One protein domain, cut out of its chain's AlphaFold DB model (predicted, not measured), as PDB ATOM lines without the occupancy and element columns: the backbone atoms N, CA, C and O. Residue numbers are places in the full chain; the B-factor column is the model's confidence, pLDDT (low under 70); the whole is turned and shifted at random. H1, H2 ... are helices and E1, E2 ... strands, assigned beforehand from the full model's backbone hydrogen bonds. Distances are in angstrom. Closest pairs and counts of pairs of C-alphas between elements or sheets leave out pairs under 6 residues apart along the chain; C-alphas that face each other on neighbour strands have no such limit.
ATOM      1  N   VAL A  43     -12.225  39.836 -23.822       58.12
ATOM      2  CA  VAL A  43     -13.169  38.756 -23.488       58.12
ATOM      3  C   VAL A  43     -12.564  37.374 -23.753       58.12
ATOM      4  O   VAL A  43     -12.723  36.478 -22.927       58.12
ATOM      5  N   SER A  44     -11.828  37.202 -24.860       70.44
ATOM      6  CA  SER A  44     -11.153  35.934 -25.176       70.44
ATOM      7  C   SER A  44      -9.989  35.619 -24.234       70.44
ATOM      8  O   SER A  44      -9.695  34.456 -23.972       70.44
ATOM      9  N   GLN A  45      -9.301  36.645 -23.727       74.75
ATOM     10  CA  GLN A  45      -8.189  36.456 -22.799       74.75
ATOM     11  C   GLN A  45      -8.690  36.166 -21.377       74.75
ATOM     12  O   GLN A  45      -8.126  35.307 -20.697       74.75
ATOM     13  N   ASP A  46      -9.773  36.818 -20.949       79.94
ATOM     14  CA  ASP A  46     -10.405  36.571 -19.651       79.94
ATOM     15  C   ASP A  46     -11.041  35.176 -19.595       79.94
ATOM     16  O   ASP A  46     -10.853  34.444 -18.619       79.94
ATOM     17  N   SER A  47     -11.755  34.761 -20.650       81.06
ATOM     18  CA  SER A  47     -12.336  33.414 -20.733       81.06
ATOM     19  C   SER A  47     -11.254  32.334 -20.713       81.06
ATOM     20  O   SER A  47     -11.364  31.365 -19.961       81.06
ATOM     21  N   TYR A  48     -10.165  32.556 -21.449       83.62
ATOM     22  CA  TYR A  48      -8.995  31.694 -21.444       83.62
ATOM     23  C   TYR A  48      -8.378  31.539 -20.050       83.62
ATOM     24  O   TYR A  48      -8.203  30.419 -19.574       83.62
ATOM     25  N   MET A  49      -8.065  32.653 -19.377       85.62
ATOM     26  CA  MET A  49      -7.436  32.609 -18.053       85.62
ATOM     27  C   MET A  49      -8.353  31.952 -17.021       85.62
ATOM     28  O   MET A  49      -7.887  31.196 -16.169       85.62
ATOM     29  N   ASN A  50      -9.664  32.173 -17.123       88.44
ATOM     30  CA  ASN A  50     -10.644  31.505 -16.273       88.44
ATOM     31  C   ASN A  50     -10.678  29.989 -16.508       88.44
ATOM     32  O   ASN A  50     -10.688  29.228 -15.540       88.44
ATOM     33  N   ASN A  51     -10.667  29.540 -17.765       86.75
ATOM     34  CA  ASN A  51     -10.664  28.115 -18.105       86.75
ATOM     35  C   ASN A  51      -9.351  27.439 -17.690       86.75
ATOM     36  O   ASN A  51      -9.384  26.369 -17.083       86.75
ATOM     37  N   LEU A  52      -8.212  28.106 -17.898       89.44
ATOM     38  CA  LEU A  52      -6.911  27.622 -17.447       89.44
ATOM     39  C   LEU A  52      -6.862  27.492 -15.922       89.44
ATOM     40  O   LEU A  52      -6.442  26.457 -15.415       89.44
ATOM     41  N   ASN A  53      -7.347  28.490 -15.179       89.56
ATOM     42  CA  ASN A  53      -7.395  28.427 -13.717       89.56
ATOM     43  C   ASN A  53      -8.295  27.288 -13.219       89.56
ATOM     44  O   ASN A  53      -7.927  26.580 -12.283       89.56
ATOM     45  N   LYS A  54      -9.460  27.078 -13.848       89.69
ATOM     46  CA  LYS A  54     -10.339  25.941 -13.529       89.69
ATOM     47  C   LYS A  54      -9.627  24.608 -13.752       89.69
ATOM     48  O   LYS A  54      -9.664  23.758 -12.867       89.69
ATOM     49  N   PHE A  55      -8.960  24.451 -14.895       90.06
ATOM     50  CA  PHE A  55      -8.210  23.246 -15.235       90.06
ATOM     51  C   PHE A  55      -7.057  22.991 -14.249       90.06
ATOM     52  O   PHE A  55      -6.964  21.915 -13.664       90.06
ATOM     53  N   VAL A  56      -6.229  24.006 -13.995       91.88
ATOM     54  CA  VAL A  56      -5.087  23.935 -13.070       91.88
ATOM     55  C   VAL A  56      -5.532  23.552 -11.660       91.88
ATOM     56  O   VAL A  56      -4.904  22.696 -11.042       91.88
ATOM     57  N   ASN A  57      -6.636  24.128 -11.175       91.00
ATOM     58  CA  ASN A  57      -7.194  23.788  -9.866       91.00
ATOM     59  C   ASN A  57      -7.759  22.364  -9.828       91.00
ATOM     60  O   ASN A  57      -7.549  21.656  -8.849       91.00
ATOM     61  N   ARG A  58      -8.462  21.932 -10.884       89.88
ATOM     62  CA  ARG A  58      -9.069  20.593 -10.961       89.88
ATOM     63  C   ARG A  58      -8.028  19.477 -10.928       89.88
ATOM     64  O   ARG A  58      -8.283  18.440 -10.326       89.88
ATOM     65  N   TYR A  59      -6.886  19.690 -11.577       90.19
ATOM     66  CA  TYR A  59      -5.815  18.697 -11.696       90.19
ATOM     67  C   TYR A  59      -4.618  18.968 -10.779       90.19
ATOM     68  O   TYR A  59      -3.571  18.352 -10.952       90.19
ATOM     69  N   GLU A  60      -4.763  19.892  -9.822       92.31
ATOM     70  CA  GLU A  60      -3.735  20.245  -8.831       92.31
ATOM     71  C   GLU A  60      -2.364  20.562  -9.460       92.31
ATOM     72  O   GLU A  60      -1.295  20.239  -8.936       92.31
ATOM     73  N   ILE A  61      -2.386  21.215 -10.623       90.88
ATOM     74  CA  ILE A  61      -1.179  21.515 -11.385       90.88
ATOM     75  C   ILE A  61      -0.435  22.671 -10.720       90.88
ATOM     76  O   ILE A  61      -0.997  23.721 -10.411       90.88
ATOM     77  N   SER A  62       0.877  22.516 -10.535       92.44
ATOM     78  CA  SER A  62       1.691  23.609 -10.002       92.44
ATOM     79  C   SER A  62       1.659  24.828 -10.930       92.44
ATOM     80  O   SER A  62       1.770  24.703 -12.152       92.44
ATOM     81  N   ARG A  63       1.601  26.032 -10.353       85.44
ATOM     82  CA  ARG A  63       1.606  27.288 -11.120       85.44
ATOM     83  C   ARG A  63       2.790  27.387 -12.092       85.44
ATOM     84  O   ARG A  63       2.608  27.773 -13.240       85.44
ATOM     85  N   ALA A  64       3.980  26.979 -11.651       88.62
ATOM     86  CA  ALA A  64       5.187  26.996 -12.479       88.62
ATOM     87  C   ALA A  64       5.082  26.076 -13.710       88.62
ATOM     88  O   ALA A  64       5.693  26.348 -14.742       88.62
ATOM     89  N   PHE A  65       4.320  24.983 -13.611       90.19
ATOM     90  CA  PHE A  65       4.042  24.114 -14.751       90.19
ATOM     91  C   PHE A  65       2.924  24.681 -15.632       90.19
ATOM     92  O   PHE A  65       3.053  24.660 -16.852       90.19
ATOM     93  N   ALA A  66       1.877  25.256 -15.033       88.44
ATOM     94  CA  ALA A  66       0.776  25.885 -15.761       88.44
ATOM     95  C   ALA A  66       1.249  26.992 -16.718       88.44
ATOM     96  O   ALA A  66       0.792  27.054 -17.856       88.44
ATOM     97  N   GLU A  67       2.228  27.804 -16.305       86.62
ATOM     98  CA  GLU A  67       2.834  28.843 -17.156       86.62
ATOM     99  C   GLU A  67       3.488  28.269 -18.425       86.62
ATOM    100  O   GLU A  67       3.539  28.936 -19.459       86.62
ATOM    101  N   ARG A  68       3.951  27.012 -18.387       89.44
ATOM    102  CA  ARG A  68       4.530  26.333 -19.556       89.44
ATOM    103  C   ARG A  68       3.465  25.800 -20.508       89.44
ATOM    104  O   ARG A  68       3.747  25.684 -21.696       89.44
ATOM    105  N   LEU A  69       2.251  25.522 -20.026       88.38
ATOM    106  CA  LEU A  69       1.155  25.010 -20.857       88.38
ATOM    107  C   LEU A  69       0.693  26.025 -21.910       88.38
ATOM    108  O   LEU A  69       0.136  25.625 -22.924       88.38
ATOM    109  N   HIS A  70       0.991  27.321 -21.739       84.88
ATOM    110  CA  HIS A  70       0.740  28.353 -22.753       84.88
ATOM    111  C   HIS A  70       1.323  28.021 -24.132       84.88
ATOM    112  O   HIS A  70       0.785  28.490 -25.134       84.88
ATOM    113  N   VAL A  71       2.385  27.209 -24.194       87.06
ATOM    114  CA  VAL A  71       2.994  26.773 -25.458       87.06
ATOM    115  C   VAL A  71       2.035  25.970 -26.336       87.06
ATOM    116  O   VAL A  71       2.226  25.936 -27.542       87.06
ATOM    117  N   LEU A  72       0.999  25.357 -25.756       86.75
ATOM    118  CA  LEU A  72       0.012  24.564 -26.489       86.75
ATOM    119  C   LEU A  72      -1.009  25.428 -27.248       86.75
ATOM    120  O   LEU A  72      -1.812  24.896 -28.004       86.75
ATOM    121  N   ARG A  73      -0.991  26.762 -27.085       85.94
ATOM    122  CA  ARG A  73      -1.862  27.658 -27.861       85.94
ATOM    123  C   ARG A  73      -1.550  27.584 -29.356       85.94
ATOM    124  O   ARG A  73      -0.390  27.687 -29.749       85.94
ATOM    125  N   GLY A  74      -2.604  27.533 -30.169       84.06
ATOM    126  CA  GLY A  74      -2.501  27.531 -31.630       84.06
ATOM    127  C   GLY A  74      -2.032  26.201 -32.221       84.06
ATOM    128  O   GLY A  74      -1.657  26.171 -33.391       84.06
ATOM    129  N   TYR A  75      -2.026  25.132 -31.421       87.88
ATOM    130  CA  TYR A  75      -1.848  23.766 -31.893       87.88
ATOM    131  C   TYR A  75      -3.191  23.048 -31.895       87.88
ATOM    132  O   TYR A  75      -3.902  23.091 -30.898       87.88
ATOM    133  N   GLU A  76      -3.451  22.327 -32.980       87.31
ATOM    134  CA  GLU A  76      -4.504  21.318 -33.054       87.31
ATOM    135  C   GLU A  76      -4.038  20.063 -32.310       87.31
ATOM    136  O   GLU A  76      -2.917  19.577 -32.529       87.31
ATOM    137  N   ILE A  77      -4.877  19.526 -31.426       87.81
ATOM    138  CA  ILE A  77      -4.567  18.311 -30.667       87.81
ATOM    139  C   ILE A  77      -5.402  17.155 -31.217       87.81
ATOM    140  O   ILE A  77      -6.627  17.209 -31.248       87.81
ATOM    141  N   VAL A  78      -4.720  16.080 -31.616       91.75
ATOM    142  CA  VAL A  78      -5.342  14.872 -32.168       91.75
ATOM    143  C   VAL A  78      -4.910  13.652 -31.361       91.75
ATOM    144  O   VAL A  78      -3.719  13.439 -31.122       91.75
ATOM    145  N   PHE A  79      -5.881  12.830 -30.967       92.94
ATOM    146  CA  PHE A  79      -5.678  11.538 -30.321       92.94
ATOM    147  C   PHE A  79      -5.773  10.403 -31.326       92.94
ATOM    148  O   PHE A  79      -6.679  10.366 -32.150       92.94
ATOM    149  N   ILE A  80      -4.862   9.439 -31.207       96.06
ATOM    150  CA  ILE A  80      -4.962   8.146 -31.881       96.06
ATOM    151  C   ILE A  80      -4.895   7.080 -30.792       96.06
ATOM    152  O   ILE A  80      -3.869   6.912 -30.130       96.06
ATOM    153  N   CYS A  81      -6.017   6.411 -30.574       96.38
ATOM    154  CA  CYS A  81      -6.254   5.496 -29.473       96.38
ATOM    155  C   CYS A  81      -6.195   4.044 -29.949       96.38
ATOM    156  O   CYS A  81      -6.897   3.662 -30.882       96.38
ATOM    157  N   ASP A  82      -5.392   3.221 -29.273       95.94
ATOM    158  CA  ASP A  82      -5.480   1.770 -29.423       95.94
ATOM    159  C   ASP A  82      -6.767   1.271 -28.760       95.94
ATOM    160  O   ASP A  82      -7.024   1.542 -27.586       95.94
ATOM    161  N   ASP A  83      -7.575   0.551 -29.525       96.44
ATOM    162  CA  ASP A  83      -8.799  -0.114 -29.098       96.44
ATOM    163  C   ASP A  83      -8.777  -1.606 -29.439       96.44
ATOM    164  O   ASP A  83      -9.828  -2.208 -29.625       96.44
ATOM    165  N   SER A  84      -7.587  -2.207 -29.506       96.06
ATOM    166  CA  SER A  84      -7.431  -3.657 -29.615       96.06
ATOM    167  C   SER A  84      -7.859  -4.386 -28.336       96.06
ATOM    168  O   SER A  84      -7.769  -3.853 -27.227       96.06
ATOM    169  N   GLY A  85      -8.207  -5.667 -28.445       94.50
ATOM    170  CA  GLY A  85      -8.648  -6.505 -27.329       94.50
ATOM    171  C   GLY A  85      -7.624  -6.605 -26.194       94.50
ATOM    172  O   GLY A  85      -7.990  -6.847 -25.043       94.50
ATOM    173  N   SER A  86      -6.343  -6.327 -26.471       93.75
ATOM    174  CA  SER A  86      -5.286  -6.231 -25.455       93.75
ATOM    175  C   SER A  86      -5.514  -5.107 -24.430       93.75
ATOM    176  O   SER A  86      -4.975  -5.162 -23.320       93.75
ATOM    177  N   MET A  87      -6.354  -4.127 -24.768       95.38
ATOM    178  CA  MET A  87      -6.754  -3.025 -23.895       95.38
ATOM    179  C   MET A  87      -7.732  -3.455 -22.792       95.38
ATOM    180  O   MET A  87      -7.904  -2.739 -21.810       95.38
ATOM    181  N   THR A  88      -8.312  -4.655 -22.881       93.56
ATOM    182  CA  THR A  88      -9.116  -5.242 -21.791       93.56
ATOM    183  C   THR A  88      -8.262  -5.802 -20.649       93.56
ATOM    184  O   THR A  88      -8.791  -6.168 -19.600       93.56
ATOM    185  N   ALA A  89      -6.937  -5.871 -20.826       91.94
ATOM    186  CA  ALA A  89      -6.042  -6.386 -19.803       91.94
ATOM    187  C   ALA A  89      -6.091  -5.515 -18.532       91.94
ATOM    188  O   ALA A  89      -6.059  -4.283 -18.636       91.94
ATOM    189  N   PRO A  90      -6.125  -6.126 -17.335       91.75
ATOM    190  CA  PRO A  90      -6.090  -5.389 -16.082       91.75
ATOM    191  C   PRO A  90      -4.742  -4.689 -15.886       91.75
ATOM    192  O   PRO A  90      -3.689  -5.171 -16.319       91.75
ATOM    193  N   ILE A  91      -4.779  -3.555 -15.195       86.94
ATOM    194  CA  ILE A  91      -3.601  -2.824 -14.742       86.94
ATOM    195  C   ILE A  91      -3.342  -3.207 -13.284       86.94
ATOM    196  O   ILE A  91      -4.172  -2.972 -12.407       86.94
ATOM    197  N   GLY A  92      -2.161  -3.768 -13.021       77.38
ATOM    198  CA  GLY A  92      -1.719  -4.168 -11.685       77.38
ATOM    199  C   GLY A  92      -1.941  -5.648 -11.368       77.38
ATOM    200  O   GLY A  92      -2.558  -6.396 -12.124       77.38
ATOM    201  N   GLU A  93      -1.383  -6.090 -10.241       63.53
ATOM    202  CA  GLU A  93      -1.537  -7.465  -9.773       63.53
ATOM    203  C   GLU A  93      -2.953  -7.670  -9.225       63.53
ATOM    204  O   GLU A  93      -3.450  -6.883  -8.414       63.53
ATOM    205  N   THR A 103      -8.875  -1.626 -16.180       93.38
ATOM    206  CA  THR A 103      -8.259  -2.109 -17.419       93.38
ATOM    207  C   THR A 103      -7.404  -1.028 -18.078       93.38
ATOM    208  O   THR A 103      -7.517   0.157 -17.759       93.38
ATOM    209  N   ARG A 104      -6.558  -1.418 -19.039       95.25
ATOM    210  CA  ARG A 104      -5.842  -0.461 -19.908       95.25
ATOM    211  C   ARG A 104      -6.799   0.478 -20.633       95.25
ATOM    212  O   ARG A 104      -6.483   1.650 -20.814       95.25
ATOM    213  N   TRP A 105      -7.980  -0.012 -20.996       95.00
ATOM    214  CA  TRP A 105      -9.049   0.787 -21.585       95.00
ATOM    215  C   TRP A 105      -9.553   1.879 -20.634       95.00
ATOM    216  O   TRP A 105      -9.705   3.030 -21.044       95.00
ATOM    217  N   ASP A 106      -9.728   1.560 -19.350       93.19
ATOM    218  CA  ASP A 106     -10.136   2.540 -18.334       93.19
ATOM    219  C   ASP A 106      -9.062   3.617 -18.097       93.19
ATOM    220  O   ASP A 106      -9.374   4.797 -17.907       93.19
ATOM    221  N   GLU A 107      -7.782   3.234 -18.113       94.25
ATOM    222  CA  GLU A 107      -6.670   4.185 -18.008       94.25
ATOM    223  C   GLU A 107      -6.558   5.077 -19.245       94.25
ATOM    224  O   GLU A 107      -6.370   6.291 -19.104       94.25
ATOM    225  N   LEU A 108      -6.733   4.508 -20.442       95.62
ATOM    226  CA  LEU A 108      -6.786   5.279 -21.679       95.62
ATOM    227  C   LEU A 108      -7.925   6.299 -21.625       95.62
ATOM    228  O   LEU A 108      -7.673   7.480 -21.858       95.62
ATOM    229  N   LYS A 109      -9.137   5.879 -21.233       95.25
ATOM    230  CA  LYS A 109     -10.285   6.778 -21.045       95.25
ATOM    231  C   LYS A 109      -9.922   7.950 -20.145       95.25
ATOM    232  O   LYS A 109     -10.051   9.099 -20.554       95.25
ATOM    233  N   ARG A 110      -9.414   7.669 -18.937       93.25
ATOM    234  CA  ARG A 110      -9.014   8.711 -17.978       93.25
ATOM    235  C   ARG A 110      -7.981   9.657 -18.588       93.25
ATOM    236  O   ARG A 110      -8.088  10.866 -18.399       93.25
ATOM    237  N   THR A 111      -6.991   9.122 -19.295       93.81
ATOM    238  CA  THR A 111      -5.918   9.914 -19.905       93.81
ATOM    239  C   THR A 111      -6.465  10.847 -20.979       93.81
ATOM    240  O   THR A 111      -6.205  12.049 -20.928       93.81
ATOM    241  N   VAL A 112      -7.274  10.325 -21.905       94.75
ATOM    242  CA  VAL A 112      -7.889  11.124 -22.974       94.75
ATOM    243  C   VAL A 112      -8.826  12.176 -22.378       94.75
ATOM    244  O   VAL A 112      -8.741  13.331 -22.774       94.75
ATOM    245  N   SER A 113      -9.622  11.845 -21.352       93.44
ATOM    246  CA  SER A 113     -10.467  12.822 -20.646       93.44
ATOM    247  C   SER A 113      -9.673  14.003 -20.082       93.44
ATOM    248  O   SER A 113     -10.090  15.147 -20.237       93.44
ATOM    249  N   ILE A 114      -8.519  13.749 -19.453       91.44
ATOM    250  CA  ILE A 114      -7.667  14.820 -18.907       91.44
ATOM    251  C   ILE A 114      -7.177  15.738 -20.023       91.44
ATOM    252  O   ILE A 114      -7.169  16.959 -19.859       91.44
ATOM    253  N   VAL A 115      -6.748  15.169 -21.149       89.62
ATOM    254  CA  VAL A 115      -6.192  15.987 -22.225       89.62
ATOM    255  C   VAL A 115      -7.275  16.668 -23.056       89.62
ATOM    256  O   VAL A 115      -7.032  17.777 -23.502       89.62
ATOM    257  N   VAL A 116      -8.473  16.097 -23.205       92.19
ATOM    258  CA  VAL A 116      -9.636  16.815 -23.759       92.19
ATOM    259  C   VAL A 116      -9.925  18.052 -22.911       92.19
ATOM    260  O   VAL A 116     -10.021  19.157 -23.442       92.19
ATOM    261  N   ASP A 117      -9.987  17.903 -21.587       89.44
ATOM    262  CA  ASP A 117     -10.220  19.035 -20.684       89.44
ATOM    263  C   ASP A 117      -9.089  20.077 -20.766       89.44
ATOM    264  O   ASP A 117      -9.351  21.276 -20.663       89.44
ATOM    265  N   LEU A 118      -7.839  19.641 -20.976       88.31
ATOM    266  CA  LEU A 118      -6.696  20.530 -21.216       88.31
ATOM    267  C   LEU A 118      -6.847  21.257 -22.552       88.31
ATOM    268  O   LEU A 118      -6.728  22.475 -22.603       88.31
ATOM    269  N   ALA A 119      -7.076  20.514 -23.628       88.06
ATOM    270  CA  ALA A 119      -7.090  21.008 -24.991       88.06
ATOM    271  C   ALA A 119      -8.183  22.050 -25.192       88.06
ATOM    272  O   ALA A 119      -7.893  23.104 -25.738       88.06
ATOM    273  N   ASN A 120      -9.365  21.854 -24.604       85.25
ATOM    274  CA  ASN A 120     -10.455  22.836 -24.644       85.25
ATOM    275  C   ASN A 120     -10.134  24.176 -23.956       85.25
ATOM    276  O   ASN A 120     -10.857  25.161 -24.122       85.25
ATOM    277  N   VAL A 121      -9.044  24.261 -23.185       88.38
ATOM    278  CA  VAL A 121      -8.521  25.547 -22.702       88.38
ATOM    279  C   VAL A 121      -7.805  26.316 -23.820       88.38
ATOM    280  O   VAL A 121      -7.820  27.548 -23.812       88.38
ATOM    281  N   PHE A 122      -7.152  25.625 -24.755       85.38
ATOM    282  CA  PHE A 122      -6.276  26.214 -25.779       85.38
ATOM    283  C   PHE A 122      -6.887  26.219 -27.180       85.38
ATOM    284  O   PHE A 122      -6.534  27.095 -27.970       85.38
ATOM    285  N   ASP A 123      -7.790  25.283 -27.441       82.44
ATOM    286  CA  ASP A 123      -8.423  25.013 -28.718       82.44
ATOM    287  C   ASP A 123      -9.953  25.064 -28.544       82.44
ATOM    288  O   ASP A 123     -10.543  24.171 -27.930       82.44
ATOM    289  N   PRO A 124     -10.613  26.144 -28.997       79.50
ATOM    290  CA  PRO A 124     -12.062  26.269 -28.903       79.50
ATOM    291  C   PRO A 124     -12.811  25.377 -29.904       79.50
ATOM    292  O   PRO A 124     -14.026  25.197 -29.748       79.50
ATOM    293  N   ASP A 125     -12.132  24.861 -30.931       84.88
ATOM    294  CA  ASP A 125     -12.758  24.015 -31.941       84.88
ATOM    295  C   ASP A 125     -12.918  22.574 -31.439       84.88
ATOM    296  O   ASP A 125     -13.925  21.933 -31.768       84.88
ATOM    297  N   GLY A 126     -12.066  22.155 -30.503       88.06
ATOM    298  CA  GLY A 126     -12.136  20.895 -29.763       88.06
ATOM    299  C   GLY A 126     -10.933  20.016 -30.079       88.06
ATOM    300  O   GLY A 126      -9.900  20.507 -30.509       88.06
ATOM    301  N   VAL A 127     -11.053  18.707 -29.867       91.81
ATOM    302  CA  VAL A 127     -10.026  17.747 -30.305       91.81
ATOM    303  C   VAL A 127     -10.618  16.595 -31.084       91.81
ATOM    304  O   VAL A 127     -11.743  16.164 -30.825       91.81
ATOM    305  N   ASP A 128      -9.826  16.037 -31.986       93.38
ATOM    306  CA  ASP A 128     -10.217  14.847 -32.730       93.38
ATOM    307  C   ASP A 128      -9.672  13.587 -32.061       93.38
ATOM    308  O   ASP A 128      -8.488  13.496 -31.730       93.38
ATOM    309  N   VAL A 129     -10.533  12.589 -31.883       94.81
ATOM    310  CA  VAL A 129     -10.210  11.299 -31.271       94.81
ATOM    311  C   VAL A 129     -10.416  10.193 -32.295       94.81
ATOM    312  O   VAL A 129     -11.540   9.822 -32.625       94.81
ATOM    313  N   TYR A 130      -9.313   9.646 -32.786       96.06
ATOM    314  CA  TYR A 130      -9.279   8.490 -33.672       96.06
ATOM    315  C   TYR A 130      -9.057   7.215 -32.869       96.06
ATOM    316  O   TYR A 130      -8.348   7.220 -31.863       96.06
ATOM    317  N   PHE A 131      -9.590   6.109 -33.369       95.81
ATOM    318  CA  PHE A 131      -9.287   4.765 -32.892       95.81
ATOM    319  C   PHE A 131      -8.659   3.948 -34.013       95.81
ATOM    320  O   PHE A 131      -8.820   4.278 -35.188       95.81
ATOM    321  N   LEU A 132      -7.937   2.885 -33.664       96.00
ATOM    322  CA  LEU A 132      -7.299   2.033 -34.665       96.00
ATOM    323  C   LEU A 132      -8.304   1.136 -35.401       96.00
ATOM    324  O   LEU A 132      -8.115   0.889 -36.592       96.00
ATOM    325  N   ASN A 133      -9.355   0.672 -34.719       94.88
ATOM    326  CA  ASN A 133     -10.282  -0.337 -35.244       94.88
ATOM    327  C   ASN A 133     -11.731   0.164 -35.405       94.88
ATOM    328  O   ASN A 133     -12.606  -0.609 -35.782       94.88
ATOM    329  N   ARG A 134     -12.010   1.459 -35.182       92.69
ATOM    330  CA  ARG A 134     -13.355   2.049 -35.353       92.69
ATOM    331  C   ARG A 134     -13.315   3.494 -35.846       92.69
ATOM    332  O   ARG A 134     -12.264   4.127 -35.893       92.69
ATOM    333  N   GLU A 135     -14.491   4.012 -36.187       93.69
ATOM    334  CA  GLU A 135     -14.666   5.387 -36.660       93.69
ATOM    335  C   GLU A 135     -14.242   6.434 -35.611       93.69
ATOM    336  O   GLU A 135     -14.445   6.227 -34.407       93.69
ATOM    337  N   PRO A 136     -13.675   7.572 -36.052       94.69
ATOM    338  CA  PRO A 136     -13.259   8.641 -35.159       94.69
ATOM    339  C   PRO A 136     -14.444   9.447 -34.616       94.69
ATOM    340  O   PRO A 136     -15.528   9.502 -35.200       94.69
ATOM    341  N   MET A 137     -14.192  10.154 -33.517       93.06
ATOM    342  CA  MET A 137     -15.050  11.208 -32.986       93.06
ATOM    343  C   MET A 137     -14.319  12.544 -33.114       93.06
ATOM    344  O   MET A 137     -13.242  12.719 -32.554       93.06
ATOM    345  N   LEU A 138     -14.897  13.478 -33.864       93.69
ATOM    346  CA  LEU A 138     -14.268  14.761 -34.181       93.69
ATOM    347  C   LEU A 138     -14.832  15.889 -33.315       93.69
ATOM    348  O   LEU A 138     -16.002  15.831 -32.920       93.69
ATOM    349  N   HIS A 139     -14.033  16.932 -33.095       92.38
ATOM    350  CA  HIS A 139     -14.418  18.143 -32.355       92.38
ATOM    351  C   HIS A 139     -14.966  17.867 -30.941       92.38
ATOM    352  O   HIS A 139     -15.965  18.454 -30.515       92.38
ATOM    353  N   VAL A 140     -14.329  16.955 -30.207       92.12
ATOM    354  CA  VAL A 140     -14.667  16.639 -28.814       92.12
ATOM    355  C   VAL A 140     -14.351  17.839 -27.926       92.12
ATOM    356  O   VAL A 140     -13.207  18.302 -27.886       92.12
ATOM    357  N   ARG A 141     -15.356  18.336 -27.195       89.25
ATOM    358  CA  ARG A 141     -15.260  19.591 -26.424       89.25
ATOM    359  C   ARG A 141     -15.421  19.439 -24.922       89.25
ATOM    360  O   ARG A 141     -15.135  20.371 -24.173       89.25
ATOM    361  N   ASP A 142     -15.874  18.279 -24.479       86.62
ATOM    362  CA  ASP A 142     -15.987  17.978 -23.065       86.62
ATOM    363  C   ASP A 142     -15.598  16.521 -22.823       86.62
ATOM    364  O   ASP A 142     -15.929  15.628 -23.603       86.62
ATOM    365  N   SER A 143     -14.887  16.249 -21.730       88.69
ATOM    366  CA  SER A 143     -14.538  14.871 -21.382       88.69
ATOM    367  C   SER A 143     -15.758  13.972 -21.161       88.69
ATOM    368  O   SER A 143     -15.630  12.756 -21.313       88.69
ATOM    369  N   SER A 144     -16.936  14.529 -20.858       88.38
ATOM    370  CA  SER A 144     -18.192  13.775 -20.782       88.38
ATOM    371  C   SER A 144     -18.666  13.237 -22.135       88.38
ATOM    372  O   SER A 144     -19.331  12.201 -22.161       88.38
ATOM    373  N   ASP A 145     -18.262  13.843 -23.257       86.62
ATOM    374  CA  ASP A 145     -18.557  13.323 -24.601       86.62
ATOM    375  C   ASP A 145     -17.891  11.951 -24.824       86.62
ATOM    376  O   ASP A 145     -18.425  11.083 -25.523       86.62
ATOM    377  N   LEU A 146     -16.754  11.712 -24.158       89.06
ATOM    378  CA  LEU A 146     -16.023  10.445 -24.214       89.06
ATOM    379  C   LEU A 146     -16.722   9.316 -23.454       89.06
ATOM    380  O   LEU A 146     -16.413   8.148 -23.689       89.06
ATOM    381  N   GLU A 147     -17.647   9.616 -22.536       87.12
ATOM    382  CA  GLU A 147     -18.301   8.583 -21.728       87.12
ATOM    383  C   GLU A 147     -18.966   7.540 -22.622       87.12
ATOM    384  O   GLU A 147     -18.707   6.352 -22.454       87.12
ATOM    385  N   ASN A 148     -19.713   7.988 -23.634       84.00
ATOM    386  CA  ASN A 148     -20.399   7.122 -24.595       84.00
ATOM    387  C   ASN A 148     -19.428   6.357 -25.503       84.00
ATOM    388  O   ASN A 148     -19.703   5.226 -25.900       84.00
ATOM    389  N   LEU A 149     -18.290   6.973 -25.819       85.94
ATOM    390  CA  LEU A 149     -17.288   6.424 -26.725       85.94
ATOM    391  C   LEU A 149     -16.569   5.217 -26.112       85.94
ATOM    392  O   LEU A 149     -16.349   4.208 -26.781       85.94
ATOM    393  N   PHE A 150     -16.271   5.301 -24.816       90.00
ATOM    394  CA  PHE A 150     -15.582   4.248 -24.074       90.00
ATOM    395  C   PHE A 150     -16.522   3.169 -23.504       90.00
ATOM    396  O   PHE A 150     -16.026   2.183 -22.960       90.00
ATOM    397  N   VAL A 151     -17.853   3.296 -23.659       88.69
ATOM    398  CA  VAL A 151     -18.800   2.190 -23.377       88.69
ATOM    399  C   VAL A 151     -18.586   1.025 -24.341       88.69
ATOM    400  O   VAL A 151     -18.763  -0.135 -23.968       88.69
ATOM    401  N   ILE A 152     -18.215   1.324 -25.587       89.19
ATOM    402  CA  ILE A 152     -17.949   0.305 -26.597       89.19
ATOM    403  C   ILE A 152     -16.602  -0.338 -26.270       89.19
ATOM    404  O   ILE A 152     -15.563   0.323 -26.319       89.19
TER     405      ILE A 152
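This is residues 43 to 93 and 103 to 152 of the 155 residues of the protein "Hypothetical protein" of Rotaria socialis (UniProt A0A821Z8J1). A small three-stranded sheet has one long helix, H4, laid along one face, and its other face is bare of helices. H5 runs side by side with H4 and only grazes the sheet, while H1 and H2 gather at the last-residue end of H4 and short H3 caps its first-residue end. The 101 printed residues hold five named helices and three named strands in the order H1 H2 E1 H3 H4 E2 E3 H5; the sheet is mixed, in the order E1 E2 E3, and the class is mostly helix. The whole is only just compact, close to loose, with a radius of gyration of the C-alphas of 14.9 A and spans of 44 by 32 by 20 A.

E2, residues 127 to 131, is the inner strand. E1, residues 78 to 81, is its parallel neighbour at 24 degrees, with N 79 and O 128 2.8 A apart, within hydrogen-bond range. E3, residues 137 to 140, forms an antiparallel hairpin with E2, with N 129 and O 137 at 2.8 A. H4, residues 104 to 122, is on the sheet at a height of 9.3 A, over E2 and along the strands, at 9 degrees to E2 on the local plane; this gives two layers, helix on one face of a sheet. H4 is also the hub, touching three helices. H5, residues 145 to 151, touches residues 105 to 113 of H4 at a shallow tilt of 10 degrees, opposite ways; the closest C-alphas, of Lys 109 and Phe 150, are 6.6 A apart. H1, residues 43 to 58, touches H4 with residues 48 to 55 alone, at a shallow tilt of 30 degrees, opposite ways; the closest C-alphas are those of Asn 51 and Val 121, 5.7 A. H2, residues 63 to 72, is close to H4 but not clearly touching, about perpendicular at 82 degrees, with C-alphas 72 and 122 closest at 6.5 A. H3, residues 85 to 88, touches H4, with C-alphas 87 and 104 closest at 4.8 A. Every O i to N i+4 pair is within hydrogen-bond range in H1; H4 has 13 of 15, H5 2 of 3, and H2 2 of 6 beside 5 of 7 O i to N i+3 pairs; H3 is too short for an i+4 pair.

H4 is 27.3 A long, from C-alpha 104 at (-5.842, -0.461, -19.908). H1 is 22.4 A long, from C-alpha 43 at (-13.169, 38.756, -23.488); H2 is 15.7 A and E2 13.3 A. H5, 11.2 A, ends at C-alpha 151 at (-18.800, 2.190, -23.377).

The C-alphas farthest apart, of Val 43 and Glu 93, are 49.6 A apart. Residues 94 to 102, in the link from H3 to H4, are not printed; C-alphas 93 and 103 are 11.5 A apart across the cut. The links printed whole are tight. Mean pLDDT of the printed part is 89.2; residues 43 and 93 are under 70.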